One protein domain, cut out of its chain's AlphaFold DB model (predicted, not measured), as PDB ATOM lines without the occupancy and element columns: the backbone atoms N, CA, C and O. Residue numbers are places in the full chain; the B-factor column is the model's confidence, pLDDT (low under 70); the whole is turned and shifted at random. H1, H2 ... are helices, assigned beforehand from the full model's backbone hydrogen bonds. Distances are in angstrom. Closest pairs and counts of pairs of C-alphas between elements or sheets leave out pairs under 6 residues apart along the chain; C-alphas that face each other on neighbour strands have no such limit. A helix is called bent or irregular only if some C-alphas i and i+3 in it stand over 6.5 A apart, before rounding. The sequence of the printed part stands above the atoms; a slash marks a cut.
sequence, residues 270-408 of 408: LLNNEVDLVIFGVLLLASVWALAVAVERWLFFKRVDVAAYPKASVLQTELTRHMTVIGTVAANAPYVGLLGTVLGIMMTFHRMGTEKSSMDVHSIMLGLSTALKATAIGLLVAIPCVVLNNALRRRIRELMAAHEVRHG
ATOM      1  N   LEU A 270       7.174 -63.068 -29.922       57.91
ATOM      2  CA  LEU A 270       6.555 -61.955 -30.637       57.91
ATOM      3  C   LEU A 270       7.470 -60.720 -30.687       57.91
ATOM      4  O   LEU A 270       7.257 -59.865 -31.539       57.91
ATOM      5  N   LEU A 271       8.483 -60.656 -29.817       61.25
ATOM      6  CA  LEU A 271       9.439 -59.562 -29.646       61.25
ATOM      7  C   LEU A 271      10.834 -60.094 -29.992       61.25
ATOM      8  O   LEU A 271      11.664 -60.321 -29.115       61.25
ATOM      9  N   ASN A 272      11.071 -60.358 -31.276       61.22
ATOM     10  CA  ASN A 272      12.311 -60.999 -31.727       61.22
ATOM     11  C   ASN A 272      13.403 -59.976 -32.070       61.22
ATOM     12  O   ASN A 272      14.545 -60.351 -32.328       61.22
ATOM     13  N   ASN A 273      13.067 -58.684 -32.103       67.12
ATOM     14  CA  ASN A 273      13.986 -57.639 -32.524       67.12
ATOM     15  C   ASN A 273      13.790 -56.334 -31.741       67.12
ATOM     16  O   ASN A 273      12.678 -56.011 -31.327       67.12
ATOM     17  N   GLU A 274      14.856 -55.541 -31.610       72.75
ATOM     18  CA  GLU A 274      14.831 -54.244 -30.906       72.75
ATOM     19  C   GLU A 274      13.783 -53.282 -31.493       72.75
ATOM     20  O   GLU A 274      13.118 -52.536 -30.776       72.75
ATOM     21  N   VAL A 275      13.570 -53.337 -32.812       77.81
ATOM     22  CA  VAL A 275      12.552 -52.516 -33.485       77.81
ATOM     23  C   VAL A 275      11.129 -52.952 -33.158       77.81
ATOM     24  O   VAL A 275      10.265 -52.085 -33.041       77.81
ATOM     25  N   ASP A 276      10.872 -54.245 -32.943       80.50
ATOM     26  CA  ASP A 276       9.535 -54.719 -32.560       80.50
ATOM     27  C   ASP A 276       9.137 -54.118 -31.210       80.50
ATOM     28  O   ASP A 276       8.008 -53.666 -31.028       80.50
ATOM     29  N   LEU A 277      10.095 -54.027 -30.283       81.88
ATOM     30  CA  LEU A 277       9.878 -53.453 -28.959       81.88
ATOM     31  C   LEU A 277       9.529 -51.960 -29.029       81.88
ATOM     32  O   LEU A 277       8.583 -51.519 -28.374       81.88
ATOM     33  N   VAL A 278      10.237 -51.195 -29.861       86.31
ATOM     34  CA  VAL A 278       9.951 -49.766 -30.065       86.31
ATOM     35  C   VAL A 278       8.576 -49.572 -30.705       86.31
ATOM     36  O   VAL A 278       7.763 -48.798 -30.198       86.31
ATOM     37  N   ILE A 279       8.283 -50.290 -31.791       90.12
ATOM     38  CA  ILE A 279       7.025 -50.143 -32.532       90.12
ATOM     39  C   ILE A 279       5.833 -50.577 -31.675       90.12
ATOM     40  O   ILE A 279       4.837 -49.854 -31.600       90.12
ATOM     41  N   PHE A 280       5.925 -51.715 -30.982       89.19
ATOM     42  CA  PHE A 280       4.830 -52.198 -30.138       89.19
ATOM     43  C   PHE A 280       4.648 -51.308 -28.915       89.19
ATOM     44  O   PHE A 280       3.510 -51.039 -28.540       89.19
ATOM     45  N   GLY A 281       5.735 -50.800 -28.327       89.50
ATOM     46  CA  GLY A 281       5.673 -49.838 -27.230       89.50
ATOM     47  C   GLY A 281       4.929 -48.562 -27.628       89.50
ATOM     48  O   GLY A 281       4.002 -48.146 -26.933       89.50
ATOM     49  N   VAL A 282       5.266 -47.980 -28.784       93.31
ATOM     50  CA  VAL A 282       4.587 -46.786 -29.314       93.31
ATOM     51  C   VAL A 282       3.110 -47.066 -29.604       93.31
ATOM     52  O   VAL A 282       2.249 -46.286 -29.199       93.31
ATOM     53  N   LEU A 283       2.798 -48.185 -30.265       93.62
ATOM     54  CA  LEU A 283       1.419 -48.567 -30.584       93.62
ATOM     55  C   LEU A 283       0.583 -48.835 -29.328       93.62
ATOM     56  O   LEU A 283      -0.579 -48.431 -29.270       93.62
ATOM     57  N   LEU A 284       1.166 -49.471 -28.312       93.31
ATOM     58  CA  LEU A 284       0.494 -49.760 -27.050       93.31
ATOM     59  C   LEU A 284       0.226 -48.477 -26.258       93.31
ATOM     60  O   LEU A 284      -0.896 -48.274 -25.801       93.31
ATOM     61  N   LEU A 285       1.204 -47.573 -26.162       95.06
ATOM     62  CA  LEU A 285       1.014 -46.264 -25.529       95.06
ATOM     63  C   LEU A 285      -0.059 -45.438 -26.250       95.06
ATOM     64  O   LEU A 285      -0.948 -44.885 -25.602       95.06
ATOM     65  N   ALA A 286      -0.025 -45.405 -27.584       93.62
ATOM     66  CA  ALA A 286      -1.036 -44.725 -28.389       93.62
ATOM     67  C   ALA A 286      -2.434 -45.339 -28.199       93.62
ATOM     68  O   ALA A 286      -3.414 -44.606 -28.072       93.62
ATOM     69  N   SER A 287      -2.526 -46.671 -28.128       93.88
ATOM     70  CA  SER A 287      -3.779 -47.396 -27.886       93.88
ATOM     71  C   SER A 287      -4.367 -47.076 -26.511       93.88
ATOM     72  O   SER A 287      -5.543 -46.720 -26.412       93.88
ATOM     73  N   VAL A 288      -3.546 -47.129 -25.457       95.25
ATOM     74  CA  VAL A 288      -3.966 -46.803 -24.086       95.25
ATOM     75  C   VAL A 288      -4.422 -45.348 -23.995       95.25
ATOM     76  O   VAL A 288      -5.471 -45.069 -23.414       95.25
ATOM     77  N   TRP A 289      -3.687 -44.420 -24.613       94.94
ATOM     78  CA  TRP A 289      -4.060 -43.007 -24.618       94.94
ATOM     79  C   TRP A 289      -5.373 -42.763 -25.373       94.94
ATOM     80  O   TRP A 289      -6.272 -42.096 -24.853       94.94
ATOM     81  N   ALA A 290      -5.539 -43.351 -26.560       93.50
ATOM     82  CA  ALA A 290      -6.776 -43.241 -27.330       93.50
ATOM     83  C   ALA A 290      -7.979 -43.809 -26.564       93.50
ATOM     84  O   ALA A 290      -9.043 -43.188 -26.550       93.50
ATOM     85  N   LEU A 291      -7.809 -44.947 -25.884       93.62
ATOM     86  CA  LEU A 291      -8.860 -45.558 -25.076       93.62
ATOM     87  C   LEU A 291      -9.216 -44.696 -23.858       93.62
ATOM     88  O   LEU A 291     -10.397 -44.488 -23.587       93.62
ATOM     89  N   ALA A 292      -8.221 -44.145 -23.159       94.56
ATOM     90  CA  ALA A 292      -8.446 -43.254 -22.022       94.56
ATOM     91  C   ALA A 292      -9.257 -42.011 -22.427       94.56
ATOM     92  O   ALA A 292     -10.241 -41.671 -21.767       94.56
ATOM     93  N   VAL A 293      -8.909 -41.385 -23.558       93.69
ATOM     94  CA  VAL A 293      -9.670 -40.255 -24.117       93.69
ATOM     95  C   VAL A 293     -11.068 -40.697 -24.551       93.69
ATOM     96  O   VAL A 293     -12.041 -39.996 -24.287       93.69
ATOM     97  N   ALA A 294     -11.215 -41.870 -25.172       93.00
ATOM     98  CA  ALA A 294     -12.526 -42.385 -25.568       93.00
ATOM     99  C   ALA A 294     -13.464 -42.559 -24.364       93.00
ATOM    100  O   ALA A 294     -14.630 -42.162 -24.427       93.00
ATOM    101  N   VAL A 295     -12.952 -43.104 -23.257       93.81
ATOM    102  CA  VAL A 295     -13.709 -43.300 -22.013       93.81
ATOM    103  C   VAL A 295     -14.063 -41.962 -21.362       93.81
ATOM    104  O   VAL A 295     -15.227 -41.752 -21.018       93.81
ATOM    105  N   GLU A 296     -13.103 -41.038 -21.243       94.75
ATOM    106  CA  GLU A 296     -13.330 -39.672 -20.738       94.75
ATOM    107  C   GLU A 296     -14.475 -38.991 -21.501       94.75
ATOM    108  O   GLU A 296     -15.430 -38.482 -20.907       94.75
ATOM    109  N   ARG A 297     -14.425 -39.058 -22.834       93.31
ATOM    110  CA  ARG A 297     -15.398 -38.423 -23.728       93.31
ATOM    111  C   ARG A 297     -16.766 -39.081 -23.655       93.31
ATOM    112  O   ARG A 297     -17.778 -38.387 -23.612       93.31
ATOM    113  N   TRP A 298     -16.811 -40.407 -23.573       91.88
ATOM    114  CA  TRP A 298     -18.063 -41.138 -23.408       91.88
ATOM    115  C   TRP A 298     -18.770 -40.783 -22.092       91.88
ATOM    116  O   TRP A 298     -19.990 -40.609 -22.068       91.88
ATOM    117  N   LEU A 299     -18.016 -40.637 -20.997       91.31
ATOM    118  CA  LEU A 299     -18.556 -40.197 -19.710       91.31
ATOM    119  C   LEU A 299     -19.029 -38.739 -19.755       91.31
ATOM    120  O   LEU A 299     -20.102 -38.441 -19.233       91.31
ATOM    121  N   PHE A 300     -18.278 -37.855 -20.415       91.88
ATOM    122  CA  PHE A 300     -18.676 -36.463 -20.622       91.88
ATOM    123  C   PHE A 300     -19.994 -36.359 -21.409       91.88
ATOM    124  O   PHE A 300     -20.929 -35.707 -20.951       91.88
ATOM    125  N   PHE A 301     -20.137 -37.087 -22.522       90.94
ATOM    126  CA  PHE A 301     -21.364 -37.084 -23.336       90.94
ATOM    127  C   PHE A 301     -22.598 -37.629 -22.613       90.94
ATOM    128  O   PHE A 301     -23.720 -37.321 -23.008       90.94
ATOM    129  N   LYS A 302     -22.418 -38.448 -21.571       88.50
ATOM    130  CA  LYS A 302     -23.527 -38.895 -20.716       88.50
ATOM    131  C   LYS A 302     -23.962 -37.847 -19.692       88.50
ATOM    132  O   LYS A 302     -25.083 -37.936 -19.207       88.50
ATOM    133  N   ARG A 303     -23.082 -36.910 -19.329       88.31
ATOM    134  CA  ARG A 303     -23.306 -35.922 -18.260       88.31
ATOM    135  C   ARG A 303     -23.577 -34.510 -18.773       88.31
ATOM    136  O   ARG A 303     -23.996 -33.671 -17.986       88.31
ATOM    137  N   VAL A 304     -23.302 -34.234 -20.046       88.62
ATOM    138  CA  VAL A 304     -23.460 -32.899 -20.627       88.62
ATOM    139  C   VAL A 304     -24.937 -32.521 -20.732       88.62
ATOM    140  O   VAL A 304     -25.737 -33.260 -21.307       88.62
ATOM    141  N   ASP A 305     -25.292 -31.357 -20.190       85.25
ATOM    142  CA  ASP A 305     -26.602 -30.757 -20.410       85.25
ATOM    143  C   ASP A 305     -26.534 -29.827 -21.621       85.25
ATOM    144  O   ASP A 305     -25.859 -28.799 -21.620       85.25
ATOM    145  N   VAL A 306     -27.244 -30.218 -22.673       83.56
ATOM    146  CA  VAL A 306     -27.294 -29.494 -23.943       83.56
ATOM    147  C   VAL A 306     -27.976 -28.127 -23.780       83.56
ATOM    148  O   VAL A 306     -27.630 -27.198 -24.503       83.56
ATOM    149  N   ALA A 307     -28.882 -27.967 -22.808       79.44
ATOM    150  CA  ALA A 307     -29.612 -26.715 -22.579       79.44
ATOM    151  C   ALA A 307     -28.748 -25.600 -21.962       79.44
ATOM    152  O   ALA A 307     -29.084 -24.422 -22.062       79.44
ATOM    153  N   ALA A 308     -27.617 -25.954 -21.344       84.19
ATOM    154  CA  ALA A 308     -26.719 -24.994 -20.704       84.19
ATOM    155  C   ALA A 308     -25.899 -24.154 -21.705       84.19
ATOM    156  O   ALA A 308     -25.211 -23.214 -21.304       84.19
ATOM    157  N   TYR A 309     -25.951 -24.475 -23.004       86.62
ATOM    158  CA  TYR A 309     -25.134 -23.840 -24.036       86.62
ATOM    159  C   TYR A 309     -25.983 -22.940 -24.953       86.62
ATOM    160  O   TYR A 309     -26.750 -23.447 -25.766       86.62
ATOM    161  N   PRO A 310     -25.820 -21.603 -24.914       80.19
ATOM    162  CA  PRO A 310     -26.658 -20.680 -25.690       80.19
ATOM    163  C   PRO A 310     -26.303 -20.594 -27.185       80.19
ATOM    164  O   PRO A 310     -27.085 -20.068 -27.971       80.19
ATOM    165  N   LYS A 311     -25.124 -21.074 -27.605       87.81
ATOM    166  CA  LYS A 311     -24.676 -21.060 -29.009       87.81
ATOM    167  C   LYS A 311     -24.210 -22.451 -29.437       87.81
ATOM    168  O   LYS A 311     -23.351 -23.035 -28.775       87.81
ATOM    169  N   ALA A 312     -24.694 -22.923 -30.588       86.44
ATOM    170  CA  ALA A 312     -24.329 -24.224 -31.159       86.44
ATOM    171  C   ALA A 312     -22.815 -24.365 -31.412       86.44
ATOM    172  O   ALA A 312     -22.244 -25.433 -31.203       86.44
ATOM    173  N   SER A 313     -22.136 -23.275 -31.784       85.94
ATOM    174  CA  SER A 313     -20.685 -23.270 -32.001       85.94
ATOM    175  C   SER A 313     -19.887 -23.586 -30.732       85.94
ATOM    176  O   SER A 313     -18.909 -24.324 -30.801       85.94
ATOM    177  N   VAL A 314     -20.324 -23.089 -29.569       87.25
ATOM    178  CA  VAL A 314     -19.656 -23.336 -28.277       87.25
ATOM    179  C   VAL A 314     -19.838 -24.792 -27.851       87.25
ATOM    180  O   VAL A 314     -18.877 -25.443 -27.442       87.25
ATOM    181  N   LEU A 315     -21.050 -25.333 -28.021       87.56
ATOM    182  CA  LEU A 315     -21.336 -26.746 -27.771       87.56
ATOM    183  C   LEU A 315     -20.496 -27.653 -28.682       87.56
ATOM    184  O   LEU A 315     -19.897 -28.620 -28.214       87.56
ATOM    185  N   GLN A 316     -20.394 -27.320 -29.970       89.00
ATOM    186  CA  GLN A 316     -19.587 -28.074 -30.925       89.00
ATOM    187  C   GLN A 316     -18.102 -28.083 -30.539       89.00
ATOM    188  O   GLN A 316     -17.462 -29.133 -30.626       89.00
ATOM    189  N   THR A 317     -17.545 -26.957 -30.084       87.56
ATOM    190  CA  THR A 317     -16.151 -26.889 -29.616       87.56
ATOM    191  C   THR A 317     -15.910 -27.802 -28.410       87.56
ATOM    192  O   THR A 317     -14.942 -28.562 -28.409       87.56
ATOM    193  N   GLU A 318     -16.807 -27.813 -27.420       88.25
ATOM    194  CA  GLU A 318     -16.664 -28.679 -26.237       88.25
ATOM    195  C   GLU A 318     -16.862 -30.169 -26.557       88.25
ATOM    196  O   GLU A 318     -16.108 -31.023 -26.082       88.25
ATOM    197  N   LEU A 319     -17.829 -30.495 -27.418       87.81
ATOM    198  CA  LEU A 319     -18.094 -31.870 -27.840       87.81
ATOM    199  C   LEU A 319     -16.958 -32.449 -28.694       87.81
ATOM    200  O   LEU A 319     -16.665 -33.643 -28.609       87.81
ATOM    201  N   THR A 320     -16.299 -31.620 -29.506       90.19
ATOM    202  CA  THR A 320     -15.195 -32.056 -30.378       90.19
ATOM    203  C   THR A 320     -13.829 -32.045 -29.697       90.19
ATOM    204  O   THR A 320     -12.875 -32.628 -30.222       90.19
ATOM    205  N   ARG A 321     -13.713 -31.450 -28.506       86.81
ATOM    206  CA  ARG A 321     -12.468 -31.412 -27.738       86.81
ATOM    207  C   ARG A 321     -11.915 -32.828 -27.508       86.81
ATOM    208  O   ARG A 321     -12.654 -33.772 -27.246       86.81
ATOM    209  N   HIS A 322     -10.603 -32.980 -27.683       87.00
ATOM    210  CA  HIS A 322      -9.841 -34.242 -27.628       87.00
ATOM    211  C   HIS A 322     -10.227 -35.337 -28.652       87.00
ATOM    212  O   HIS A 322      -9.513 -36.336 -28.749       87.00
ATOM    213  N   MET A 323     -11.254 -35.156 -29.499       88.31
ATOM    214  CA  MET A 323     -11.583 -36.113 -30.575       88.31
ATOM    215  C   MET A 323     -10.452 -36.279 -31.591       88.31
ATOM    216  O   MET A 323     -10.288 -37.353 -32.173       88.31
ATOM    217  N   THR A 324      -9.645 -35.232 -31.778       88.56
ATOM    218  CA  THR A 324      -8.474 -35.266 -32.656       88.56
ATOM    219  C   THR A 324      -7.483 -36.344 -32.232       88.56
ATOM    220  O   THR A 324      -6.913 -36.988 -33.098       88.56
ATOM    221  N   VAL A 325      -7.322 -36.625 -30.932       90.19
ATOM    222  CA  VAL A 325      -6.368 -37.643 -30.452       90.19
ATOM    223  C   VAL A 325      -6.767 -39.036 -30.943       90.19
ATOM    224  O   VAL A 325      -5.957 -39.728 -31.554       90.19
ATOM    225  N   ILE A 326      -8.035 -39.422 -30.763       91.62
ATOM    226  CA  ILE A 326      -8.541 -40.732 -31.204       91.62
ATOM    227  C   ILE A 326      -8.485 -40.839 -32.731       91.62
ATOM    228  O   ILE A 326      -8.060 -41.862 -33.261       91.62
ATOM    229  N   GLY A 327      -8.873 -39.774 -33.443       90.31
ATOM    230  CA  GLY A 327      -8.808 -39.729 -34.904       90.31
ATOM    231  C   GLY A 327      -7.381 -39.860 -35.445       90.31
ATOM    232  O   GLY A 327      -7.151 -40.615 -36.387       90.31
ATOM    233  N   THR A 328      -6.416 -39.183 -34.822       92.75
ATOM    234  CA  THR A 328      -5.001 -39.242 -35.203       92.75
ATOM    235  C   THR A 328      -4.408 -40.619 -34.929       92.75
ATOM    236  O   THR A 328      -3.710 -41.145 -35.792       92.75
ATOM    237  N   VAL A 329      -4.703 -41.241 -33.783       94.19
ATOM    238  CA  VAL A 329      -4.238 -42.609 -33.493       94.19
ATOM    239  C   VAL A 329      -4.872 -43.612 -34.459       94.19
ATOM    240  O   VAL A 329      -4.166 -44.443 -35.023       94.19
ATOM    241  N   ALA A 330      -6.173 -43.488 -34.728       93.81
ATOM    242  CA  ALA A 330      -6.891 -44.341 -35.673       93.81
ATOM    243  C   ALA A 330      -6.307 -44.282 -37.098       93.81
ATOM    244  O   ALA A 330      -6.190 -45.315 -37.752       93.81
ATOM    245  N   ALA A 331      -5.928 -43.089 -37.565       94.31
ATOM    246  CA  ALA A 331      -5.372 -42.899 -38.902       94.31
ATOM    247  C   ALA A 331      -3.891 -43.299 -39.005       94.31
ATOM    248  O   ALA A 331      -3.473 -43.802 -40.043       94.31
ATOM    249  N   ASN A 332      -3.096 -43.086 -37.948       95.62
ATOM    250  CA  ASN A 332      -1.641 -43.268 -38.009       95.62
ATOM    251  C   ASN A 332      -1.139 -44.615 -37.478       95.62
ATOM    252  O   ASN A 332      -0.045 -45.030 -37.855       95.62
ATOM    253  N   ALA A 333      -1.911 -45.338 -36.660       94.19
ATOM    254  CA  ALA A 333      -1.513 -46.659 -36.164       94.19
ATOM    255  C   ALA A 333      -1.166 -47.675 -37.283       94.19
ATOM    256  O   ALA A 333      -0.152 -48.364 -37.145       94.19
ATOM    257  N   PRO A 334      -1.891 -47.743 -38.425       96.12
ATOM    258  CA  PRO A 334      -1.496 -48.610 -39.537       96.12
ATOM    259  C   PRO A 334      -0.150 -48.210 -40.155       96.12
ATOM    260  O   PRO A 334       0.647 -49.078 -40.500       96.12
ATOM    261  N   TYR A 335       0.132 -46.907 -40.258       95.81
ATOM    262  CA  TYR A 335       1.394 -46.403 -40.808       95.81
ATOM    263  C   TYR A 335       2.579 -46.675 -39.881       95.81
ATOM    264  O   TYR A 335       3.660 -47.000 -40.359       95.81
ATOM    265  N   VAL A 336       2.373 -46.618 -38.562       94.31
ATOM    266  CA  VAL A 336       3.388 -47.023 -37.577       94.31
ATOM    267  C   VAL A 336       3.686 -48.526 -37.690       94.31
ATOM    268  O   VAL A 336       4.849 -48.922 -37.653       94.31
ATOM    269  N   GLY A 337       2.667 -49.364 -37.912       92.06
ATOM    270  CA  GLY A 337       2.859 -50.792 -38.200       92.06
ATOM    271  C   GLY A 337       3.634 -51.047 -39.501       92.06
ATOM    272  O   GLY A 337       4.581 -51.834 -39.510       92.06
ATOM    273  N   LEU A 338       3.295 -50.318 -40.571       93.69
ATOM    274  CA  LEU A 338       3.999 -50.378 -41.858       93.69
ATOM    275  C   LEU A 338       5.466 -49.939 -41.725       93.69
ATOM    276  O   LEU A 338       6.364 -50.581 -42.273       93.69
ATOM    277  N   LEU A 339       5.740 -48.882 -40.960       91.75
ATOM    278  CA  LEU A 339       7.108 -48.463 -40.662       91.75
ATOM    279  C   LEU A 339       7.896 -49.601 -39.994       91.75
ATOM    280  O   LEU A 339       9.036 -49.864 -40.377       91.75
ATOM    281  N   GLY A 340       7.264 -50.330 -39.070       90.00
ATOM    282  CA  GLY A 340       7.829 -51.532 -38.458       90.00
ATOM    283  C   GLY A 340       8.197 -52.611 -39.479       90.00
ATOM    284  O   GLY A 340       9.317 -53.121 -39.434       90.00
ATOM    285  N   THR A 341       7.323 -52.904 -40.454       91.19
ATOM    286  CA  THR A 341       7.666 -53.858 -41.529       91.19
ATOM    287  C   THR A 341       8.899 -53.431 -42.319       91.19
ATOM    288  O   THR A 341       9.787 -54.248 -42.558       91.19
ATOM    289  N   VAL A 342       8.971 -52.158 -42.714       91.50
ATOM    290  CA  VAL A 342      10.073 -51.642 -43.539       91.50
ATOM    291  C   VAL A 342      11.396 -51.726 -42.779       91.50
ATOM    292  O   VAL A 342      12.383 -52.233 -43.313       91.50
ATOM    293  N   LEU A 343      11.413 -51.302 -41.514       87.62
ATOM    294  CA  LEU A 343      12.606 -51.368 -40.667       87.62
ATOM    295  C   LEU A 343      13.039 -52.814 -40.376       87.62
ATOM    296  O   LEU A 343      14.236 -53.106 -40.380       87.62
ATOM    297  N   GLY A 344      12.088 -53.730 -40.165       84.94
ATOM    298  CA  GLY A 344      12.366 -55.152 -39.948       84.94
ATOM    299  C   GLY A 344      13.025 -55.818 -41.159       84.94
ATOM    300  O   GLY A 344      14.047 -56.497 -41.021       84.94
ATOM    301  N   ILE A 345      12.498 -55.558 -42.358       87.31
ATOM    302  CA  ILE A 345      13.082 -56.046 -43.615       87.31
ATOM    303  C   ILE A 345      14.478 -55.444 -43.822       87.31
ATOM    304  O   ILE A 345      15.430 -56.177 -44.087       87.31
ATOM    305  N   MET A 346      14.632 -54.131 -43.630       85.25
ATOM    306  CA  MET A 346      15.914 -53.438 -43.797       85.25
ATOM    307  C   MET A 346      17.010 -54.007 -42.884       85.25
ATOM    308  O   MET A 346      18.124 -54.255 -43.341       85.25
ATOM    309  N   MET A 347      16.702 -54.273 -41.612       80.44
ATOM    310  CA  MET A 347      17.663 -54.899 -40.698       80.44
ATOM    311  C   MET A 347      17.982 -56.348 -41.056       80.44
ATOM    312  O   MET A 347      19.122 -56.766 -40.873       80.44
ATOM    313  N   THR A 348      17.009 -57.106 -41.570       79.75
ATOM    314  CA  THR A 348      17.241 -58.483 -42.039       79.75
ATOM    315  C   THR A 348      18.275 -58.484 -43.170       79.75
ATOM    316  O   THR A 348      19.262 -59.214 -43.108       79.75
ATOM    317  N   PHE A 349      18.120 -57.588 -44.151       80.75
ATOM    318  CA  PHE A 349      19.103 -57.416 -45.224       80.75
ATOM    319  C   PHE A 349      20.455 -56.887 -44.724       80.75
ATOM    320  O   PHE A 349      21.497 -57.322 -45.210       80.75
ATOM    321  N   HIS A 350      20.468 -55.986 -43.738       79.06
ATOM    322  CA  HIS A 350      21.710 -55.450 -43.176       79.06
ATOM    323  C   HIS A 350      22.524 -56.501 -42.400       79.06
ATOM    324  O   HIS A 350      23.744 -56.565 -42.557       79.06
ATOM    325  N   ARG A 351      21.869 -57.354 -41.599       72.69
ATOM    326  CA  ARG A 351      22.524 -58.469 -40.886       72.69
ATOM    327  C   ARG A 351      23.153 -59.456 -41.865       72.69
ATOM    328  O   ARG A 351      24.336 -59.751 -41.764       72.69
ATOM    329  N   MET A 352      22.414 -59.826 -42.906       72.81
ATOM    330  CA  MET A 352      22.930 -60.674 -43.982       72.81
ATOM    331  C   MET A 352      24.123 -60.048 -44.728       72.81
ATOM    332  O   MET A 352      25.044 -60.755 -45.114       72.81
ATOM    333  N   GLY A 353      24.135 -58.726 -44.930       69.75
ATOM    334  CA  GLY A 353      25.252 -58.035 -45.589       69.75
ATOM    335  C   GLY A 353      26.510 -57.875 -44.726       69.75
ATOM    336  O   GLY A 353      27.584 -57.606 -45.259       69.75
ATOM    337  N   THR A 354      26.390 -58.016 -43.403       71.06
ATOM    338  CA  THR A 354      27.500 -57.851 -42.446       71.06
ATOM    339  C   THR A 354      28.064 -59.191 -41.966       71.06
ATOM    340  O   THR A 354      29.252 -59.278 -41.654       71.06
ATOM    341  N   GLU A 355      27.262 -60.254 -41.987       63.47
ATOM    342  CA  GLU A 355      27.681 -61.620 -41.682       63.47
ATOM    343  C   GLU A 355      28.299 -62.286 -42.927       63.47
ATOM    344  O   GLU A 355      27.612 -62.731 -43.841       63.47
ATOM    345  N   LYS A 356      29.637 -62.385 -42.974       51.25
ATOM    346  CA  LYS A 356      30.388 -62.985 -44.101       51.25
ATOM    347  C   LYS A 356      30.188 -64.503 -44.280       51.25
ATOM    348  O   LYS A 356      30.806 -65.081 -45.174       51.25
ATOM    349  N   SER A 357      29.401 -65.177 -43.436       47.94
ATOM    350  CA  SER A 357      29.441 -66.644 -43.336       47.94
ATOM    351  C   SER A 357      28.131 -67.292 -42.864       47.94
ATOM    352  O   SER A 357      28.164 -68.052 -41.908       47.94
ATOM    353  N   SER A 358      27.000 -67.009 -43.525       50.44
ATOM    354  CA  SER A 358      25.885 -67.965 -43.737       50.44
ATOM    355  C   SER A 358      24.654 -67.257 -44.314       50.44
ATOM    356  O   SER A 358      24.001 -66.481 -43.620       50.44
ATOM    357  N   MET A 359      24.283 -67.556 -45.562       55.34
ATOM    358  CA  MET A 359      22.947 -67.242 -46.089       55.34
ATOM    359  C   MET A 359      21.981 -68.350 -45.668       55.34
ATOM    360  O   MET A 359      21.726 -69.285 -46.425       55.34
ATOM    361  N   ASP A 360      21.470 -68.273 -44.443       62.19
ATOM    362  CA  ASP A 360      20.449 -69.204 -43.973       62.19
ATOM    363  C   ASP A 360      19.059 -68.752 -44.452       62.19
ATOM    364  O   ASP A 360      18.543 -67.711 -44.037       62.19
ATOM    365  N   VAL A 361      18.429 -69.539 -45.329       67.19
ATOM    366  CA  VAL A 361      17.064 -69.288 -45.826       67.19
ATOM    367  C   VAL A 361      16.060 -69.215 -44.671       67.19
ATOM    368  O   VAL A 361      15.095 -68.446 -44.735       67.19
ATOM    369  N   HIS A 362      16.297 -69.960 -43.589       66.31
ATOM    370  CA  HIS A 362      15.431 -69.954 -42.419       66.31
ATOM    371  C   HIS A 362      15.452 -68.593 -41.702       66.31
ATOM    372  O   HIS A 362      14.386 -68.055 -41.387       66.31
ATOM    373  N   SER A 363      16.626 -67.971 -41.556       64.62
ATOM    374  CA  SER A 363      16.768 -66.608 -41.012       64.62
ATOM    375  C   SER A 363      15.994 -65.547 -41.816       64.62
ATOM    376  O   SER A 363      15.361 -64.658 -41.238       64.62
ATOM    377  N   ILE A 364      15.954 -65.677 -43.150       74.88
ATOM    378  CA  ILE A 364      15.212 -64.770 -44.041       74.88
ATOM    379  C   ILE A 364      13.704 -64.944 -43.842       74.88
ATOM    380  O   ILE A 364      12.978 -63.960 -43.678       74.88
ATOM    381  N   MET A 365      13.225 -66.191 -43.827       75.25
ATOM    382  CA  MET A 365      11.807 -66.485 -43.589       75.25
ATOM    383  C   MET A 365      11.346 -65.954 -42.227       75.25
ATOM    384  O   MET A 365      10.250 -65.395 -42.117       75.25
ATOM    385  N   LEU A 366      12.192 -66.076 -41.202       70.75
ATOM    386  CA  LEU A 366      11.900 -65.573 -39.866       70.75
ATOM    387  C   LEU A 366      11.829 -64.036 -39.839       70.75
ATOM    388  O   LEU A 366      10.852 -63.493 -39.320       70.75
ATOM    389  N   GLY A 367      12.796 -63.341 -40.453       71.44
ATOM    390  CA  GLY A 367      12.830 -61.871 -40.531       71.44
ATOM    391  C   GLY A 367      11.638 -61.265 -41.284       71.44
ATOM    392  O   GLY A 367      11.079 -60.239 -40.880       71.44
ATOM    393  N   LEU A 368      11.174 -61.940 -42.340       80.62
ATOM    394  CA  LEU A 368       9.959 -61.558 -43.065       80.62
ATOM    395  C   LEU A 368       8.695 -61.776 -42.221       80.62
ATOM    396  O   LEU A 368       7.810 -60.919 -42.196       80.62
ATOM    397  N   SER A 369       8.611 -62.892 -41.489       80.81
ATOM    398  CA  SER A 369       7.479 -63.172 -40.599       80.81
ATOM    399  C   SER A 369       7.367 -62.141 -39.472       80.81
ATOM    400  O   SER A 369       6.269 -61.660 -39.188       80.81
ATOM    401  N   THR A 370       8.486 -61.756 -38.850       74.62
ATOM    402  CA  THR A 370       8.498 -60.752 -37.774       74.62
ATOM    403  C   THR A 370       8.057 -59.385 -38.270       74.62
ATOM    404  O   THR A 370       7.233 -58.747 -37.617       74.62
ATOM    405  N   ALA A 371       8.502 -58.982 -39.464       83.38
ATOM    406  CA  ALA A 371       8.061 -57.740 -40.082       83.38
ATOM    407  C   ALA A 371       6.527 -57.707 -40.204       83.38
ATOM    408  O   ALA A 371       5.894 -56.766 -39.730       83.38
ATOM    409  N   LEU A 372       5.905 -58.757 -40.755       86.81
ATOM    410  CA  LEU A 372       4.449 -58.814 -40.964       86.81
ATOM    411  C   LEU A 372       3.628 -58.683 -39.668       86.81
ATOM    412  O   LEU A 372       2.518 -58.142 -39.698       86.81
ATOM    413  N   LYS A 373       4.169 -59.120 -38.522       85.62
ATOM    414  CA  LYS A 373       3.506 -58.973 -37.213       85.62
ATOM    415  C   LYS A 373       3.297 -57.501 -36.833       85.62
ATOM    416  O   LYS A 373       2.243 -57.169 -36.291       85.62
ATOM    417  N   ALA A 374       4.243 -56.611 -37.153       87.81
ATOM    418  CA  ALA A 374       4.145 -55.187 -36.819       87.81
ATOM    419  C   ALA A 374       2.945 -54.503 -37.492       87.81
ATOM    420  O   ALA A 374       2.200 -53.763 -36.844       87.81
ATOM    421  N   THR A 375       2.690 -54.820 -38.762       92.38
ATOM    422  CA  THR A 375       1.517 -54.319 -39.491       92.38
ATOM    423  C   THR A 375       0.215 -54.866 -38.918       92.38
ATOM    424  O   THR A 375      -0.746 -54.113 -38.751       92.38
ATOM    425  N   ALA A 376       0.182 -56.152 -38.555       91.69
ATOM    426  CA  ALA A 376      -0.996 -56.760 -37.939       91.69
ATOM    427  C   ALA A 376      -1.372 -56.067 -36.617       91.69
ATOM    428  O   ALA A 376      -2.546 -55.779 -36.386       91.69
ATOM    429  N   ILE A 377      -0.386 -55.728 -35.781       91.31
ATOM    430  CA  ILE A 377      -0.616 -55.011 -34.516       91.31
ATOM    431  C   ILE A 377      -1.047 -53.562 -34.766       91.31
ATOM    432  O   ILE A 377      -1.965 -53.080 -34.103       91.31
ATOM    433  N   GLY A 378      -0.457 -52.884 -35.755       92.94
ATOM    434  CA  GLY A 378      -0.898 -51.549 -36.169       92.94
ATOM    435  C   GLY A 378      -2.379 -51.521 -36.558       92.94
ATOM    436  O   GLY A 378      -3.124 -50.648 -36.112       92.94
ATOM    437  N   LEU A 379      -2.838 -52.523 -37.316       94.88
ATOM    438  CA  LEU A 379      -4.252 -52.686 -37.670       94.88
ATOM    439  C   LEU A 379      -5.125 -53.039 -36.461       94.88
ATOM    440  O   LEU A 379      -6.211 -52.478 -36.309       94.88
ATOM    441  N   LEU A 380      -4.645 -53.918 -35.579       94.12
ATOM    442  CA  LEU A 380      -5.351 -54.308 -34.358       94.12
ATOM    443  C   LEU A 380      -5.604 -53.108 -33.438       94.12
ATOM    444  O   LEU A 380      -6.657 -53.039 -32.813       94.12
ATOM    445  N   VAL A 381      -4.685 -52.140 -33.388       94.19
ATOM    446  CA  VAL A 381      -4.875 -50.878 -32.654       94.19
ATOM    447  C   VAL A 381      -5.785 -49.912 -33.417       94.19
ATOM    448  O   VAL A 381      -6.655 -49.276 -32.817       94.19
ATOM    449  N   ALA A 382      -5.622 -49.802 -34.737       95.31
ATOM    450  CA  ALA A 382      -6.366 -48.852 -35.557       95.31
ATOM    451  C   ALA A 382      -7.872 -49.144 -35.600       95.31
ATOM    452  O   ALA A 382      -8.677 -48.229 -35.433       95.31
ATOM    453  N   ILE A 383      -8.264 -50.409 -35.795       95.25
ATOM    454  CA  ILE A 383      -9.666 -50.802 -36.006       95.25
ATOM    455  C   ILE A 383     -10.560 -50.388 -34.817       95.25
ATOM    456  O   ILE A 383     -11.537 -49.666 -35.045       95.25
ATOM    457  N   PRO A 384     -10.243 -50.734 -33.551       94.50
ATOM    458  CA  PRO A 384     -11.016 -50.270 -32.401       94.50
ATOM    459  C   PRO A 384     -11.047 -48.744 -32.280       94.50
ATOM    460  O   PRO A 384     -12.096 -48.177 -31.974       94.50
ATOM    461  N   CYS A 385      -9.934 -48.058 -32.568       94.31
ATOM    462  CA  CYS A 385      -9.877 -46.596 -32.514       94.31
ATOM    463  C   CYS A 385     -10.802 -45.947 -33.557       94.31
ATOM    464  O   CYS A 385     -11.501 -44.984 -33.237       94.31
ATOM    465  N   VAL A 386     -10.871 -46.489 -34.780       94.94
ATOM    466  CA  VAL A 386     -11.810 -46.038 -35.822       94.94
ATOM    467  C   VAL A 386     -13.256 -46.239 -35.366       94.94
ATOM    468  O   VAL A 386     -14.066 -45.316 -35.477       94.94
ATOM    469  N   VAL A 387     -13.583 -47.414 -34.818       95.00
ATOM    470  CA  VAL A 387     -14.936 -47.726 -34.326       95.00
ATOM    471  C   VAL A 387     -15.351 -46.758 -33.216       95.00
ATOM    472  O   VAL A 387     -16.431 -46.169 -33.290       95.00
ATOM    473  N   LEU A 388     -14.482 -46.528 -32.228       93.38
ATOM    474  CA  LEU A 388     -14.736 -45.594 -31.129       93.38
ATOM    475  C   LEU A 388     -14.887 -44.152 -31.625       93.38
ATOM    476  O   LEU A 388     -15.842 -43.473 -31.248       93.38
ATOM    477  N   ASN A 389     -14.002 -43.690 -32.511       93.94
ATOM    478  CA  ASN A 389     -14.087 -42.355 -33.104       93.94
ATOM    479  C   ASN A 389     -15.407 -42.164 -33.871       93.94
ATOM    480  O   ASN A 389     -16.062 -41.132 -33.733       93.94
ATOM    481  N   ASN A 390     -15.848 -43.171 -34.630       93.69
ATOM    482  CA  ASN A 390     -17.117 -43.121 -35.356       93.69
ATOM    483  C   ASN A 390     -18.328 -43.106 -34.412       93.69
ATOM    484  O   ASN A 390     -19.260 -42.326 -34.633       93.69
ATOM    485  N   ALA A 391     -18.307 -43.913 -33.349       93.38
ATOM    486  CA  ALA A 391     -19.363 -43.943 -32.339       93.38
ATOM    487  C   ALA A 391     -19.486 -42.599 -31.600       93.38
ATOM    488  O   ALA A 391     -20.581 -42.052 -31.475       93.38
ATOM    489  N   LEU A 392     -18.357 -42.021 -31.181       92.56
ATOM    490  CA  LEU A 392     -18.313 -40.718 -30.516       92.56
ATOM    491  C   LEU A 392     -18.776 -39.599 -31.461       92.56
ATOM    492  O   LEU A 392     -19.623 -38.798 -31.081       92.56
ATOM    493  N   ARG A 393     -18.334 -39.592 -32.727       92.88
ATOM    494  CA  ARG A 393     -18.807 -38.632 -33.745       92.88
ATOM    495  C   ARG A 393     -20.304 -38.734 -34.009       92.88
ATOM    496  O   ARG A 393     -20.954 -37.709 -34.208       92.88
ATOM    497  N   ARG A 394     -20.861 -39.947 -34.019       93.75
ATOM    498  CA  ARG A 394     -22.313 -40.144 -34.105       93.75
ATOM    499  C   ARG A 394     -23.009 -39.513 -32.904       93.75
ATOM    500  O   ARG A 394     -23.968 -38.773 -33.101       93.75
ATOM    501  N   ARG A 395     -22.493 -39.732 -31.694       91.75
ATOM    502  CA  ARG A 395     -23.069 -39.155 -30.476       91.75
ATOM    503  C   ARG A 395     -23.030 -37.627 -30.468       91.75
ATOM    504  O   ARG A 395     -24.002 -37.004 -30.063       91.75
ATOM    505  N   ILE A 396     -21.953 -37.027 -30.974       92.25
ATOM    506  CA  ILE A 396     -21.853 -35.570 -31.146       92.25
ATOM    507  C   ILE A 396     -22.965 -35.061 -32.069       92.25
ATOM    508  O   ILE A 396     -23.636 -34.097 -31.720       92.25
ATOM    509  N   ARG A 397     -23.207 -35.718 -33.214       93.00
ATOM    510  CA  ARG A 397     -24.297 -35.327 -34.130       93.00
ATOM    511  C   ARG A 397     -25.672 -35.420 -33.471       93.00
ATOM    512  O   ARG A 397     -26.473 -34.513 -33.643       93.00
ATOM    513  N   GLU A 398     -25.927 -36.480 -32.705       91.44
ATOM    514  CA  GLU A 398     -27.182 -36.643 -31.957       91.44
ATOM    515  C   GLU A 398     -27.385 -35.513 -30.931       91.44
ATOM    516  O   GLU A 398     -28.475 -34.955 -30.841       91.44
ATOM    517  N   LEU A 399     -26.334 -35.135 -30.192       90.00
ATOM    518  CA  LEU A 399     -26.390 -34.046 -29.210       90.00
ATOM    519  C   LEU A 399     -26.545 -32.665 -29.866       90.00
ATOM    520  O   LEU A 399     -27.283 -31.832 -29.350       90.00
ATOM    521  N   MET A 400     -25.893 -32.435 -31.009       90.88
ATOM    522  CA  MET A 400     -26.042 -31.202 -31.790       90.88
ATOM    523  C   MET A 400     -27.454 -31.063 -32.371       90.88
ATOM    524  O   MET A 400     -28.045 -29.996 -32.267       90.88
ATOM    525  N   ALA A 401     -28.031 -32.142 -32.907       89.19
ATOM    526  CA  ALA A 401     -29.413 -32.133 -33.386       89.19
ATOM    527  C   ALA A 401     -30.415 -31.895 -32.240       89.19
ATOM    528  O   ALA A 401     -31.388 -31.165 -32.398       89.19
ATOM    529  N   ALA A 402     -30.159 -32.464 -31.054       87.06
ATOM    530  CA  ALA A 402     -30.978 -32.211 -29.867       87.06
ATOM    531  C   ALA A 402     -30.886 -30.756 -29.366       87.06
ATOM    532  O   ALA A 402     -31.846 -30.258 -28.779       87.06
ATOM    533  N   HIS A 403     -29.749 -30.083 -29.581       89.62
ATOM    534  CA  HIS A 403     -29.589 -28.647 -29.322       89.62
ATOM    535  C   HIS A 403     -30.421 -27.815 -30.297       89.62
ATOM    536  O   HIS A 403     -31.175 -26.948 -29.864       89.62
ATOM    537  N   GLU A 404     -30.331 -28.139 -31.588       86.62
ATOM    538  CA  GLU A 404     -31.034 -27.445 -32.669       86.62
ATOM    539  C   GLU A 404     -32.553 -27.500 -32.488       86.62
ATOM    540  O   GLU A 404     -33.190 -26.460 -32.503       86.62
ATOM    541  N   VAL A 405     -33.123 -28.669 -32.176       85.06
ATOM    542  CA  VAL A 405     -34.572 -28.831 -31.919       85.06
ATOM    543  C   VAL A 405     -35.068 -28.043 -30.693       85.06
ATOM    544  O   VAL A 405     -36.264 -27.815 -30.544       85.06
ATOM    545  N   ARG A 406     -34.178 -27.676 -29.763       78.88
ATOM    546  CA  ARG A 406     -34.546 -26.947 -28.536       78.88
ATOM    547  C   ARG A 406     -34.341 -25.435 -28.630       78.88
ATOM    548  O   ARG A 406     -34.956 -24.715 -27.848       78.88
ATOM    549  N   HIS A 407     -33.452 -24.969 -29.506       75.88
ATOM    550  CA  HIS A 407     -33.052 -23.560 -29.618       75.88
ATOM    551  C   HIS A 407     -33.322 -22.934 -30.996       75.88
ATOM    552  O   HIS A 407     -33.115 -21.728 -31.148       75.88
ATOM    553  N   GLY A 408     -33.764 -23.726 -31.972       60.81
ATOM    554  CA  GLY A 408     -34.388 -23.302 -33.226       60.81
ATOM    555  C   GLY A 408     -35.830 -23.780 -33.272       60.81
ATOM    556  O   GLY A 408     -36.620 -23.102 -33.963       60.81
TER     557      GLY A 408
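What this domain is: This is residues 270 to 408 of the 408 residues of the protein "Biopolymer transport protein ExbB" of Methylomagnum ishizawai (UniProt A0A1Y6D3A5). The model is a long, thin rod of helices laid lengthwise: H4 runs along most of it, H2 and the bent helix H3 follow one another end to end back along H4, and H1 lies over both rows for part of their length. H1, H3b and H4 form an up-and-down bundle, each running against the one before it in the chain, and residues 353 to 359, of which 353 and 354 belong to H3b, stick out at one tip. The printed part has 139 residues with four named helices, H1, H2, H3 and H4 in that order, and no named strand; its class is all helix. It is only just extended, close to loose, with a radius of gyration of the C-alphas of 21.8 A and spans of 77 by 19 by 17 A.

Where its parts are: H1, residues 274 to 303, begins at C-alpha 274 (14.831, -54.244, -30.906) and is 44.2 A long from first to last C-alpha. H2, residues 312 to 320, measures 12.1 A. H3, residues 323 to 354, was assigned as one helix by its hydrogen bonds but is bent: C-alphas 331 and 334 are 6.9 A apart. Its arms are H3a, residues 323 to 331, 12.4 A, and H3b, residues 334 to 354, 30.6 A, ending at C-alpha 354 (27.500, -57.851, -42.446). H4, residues 361 to 407, is 69.8 A long and ends at C-alpha 407 (-33.052, -23.560, -29.618); it is neither bent nor irregular, but only just: C-alphas 381 and 384 are 6.2 A apart.

How they stand to each other: H4 is the hub and touches H1, H2 and both arms of H3. H3b and H4 form a helical hairpin at a shallow tilt of 14 degrees, opposite ways; their closest C-alphas, of Gly 337 and Thr 375, are 4.0 A apart. H3a touches H4 with the C-alphas of Ala 330 and Ala 382 closest, 4.5 A, at a shallow tilt of 30 degrees, opposite ways. H1 and H4 run the same way at 14 degrees, a shallow tilt, closest at the C-alphas of Ser 287 and Val 381, 6.0 A. H1 touches H3b with residues 275 to 283 alone, at a shallow tilt of 8 degrees, closest at the C-alphas of Ile 279 and Gly 340, 6.1 A. H2 touches H4, closest at the C-alphas of Leu 319 and Ile 396, 6.2 A. H2 and H3a meet only through their link, and H2 and H3b are apart. In H1, H2, H3a and H3b every O i to N i+4 pair is within hydrogen-bond range; in H4, 38 of 43 are.

The domain as a whole: The C-alphas of Ser 357 and Gly 408, the two farthest apart, are 77.8 A from each other. The printed part has no cut and no long link. The mean pLDDT of the printed part is 85.5; it is under 70 at residues 270 to 273, 353, 355 to 363 and 408.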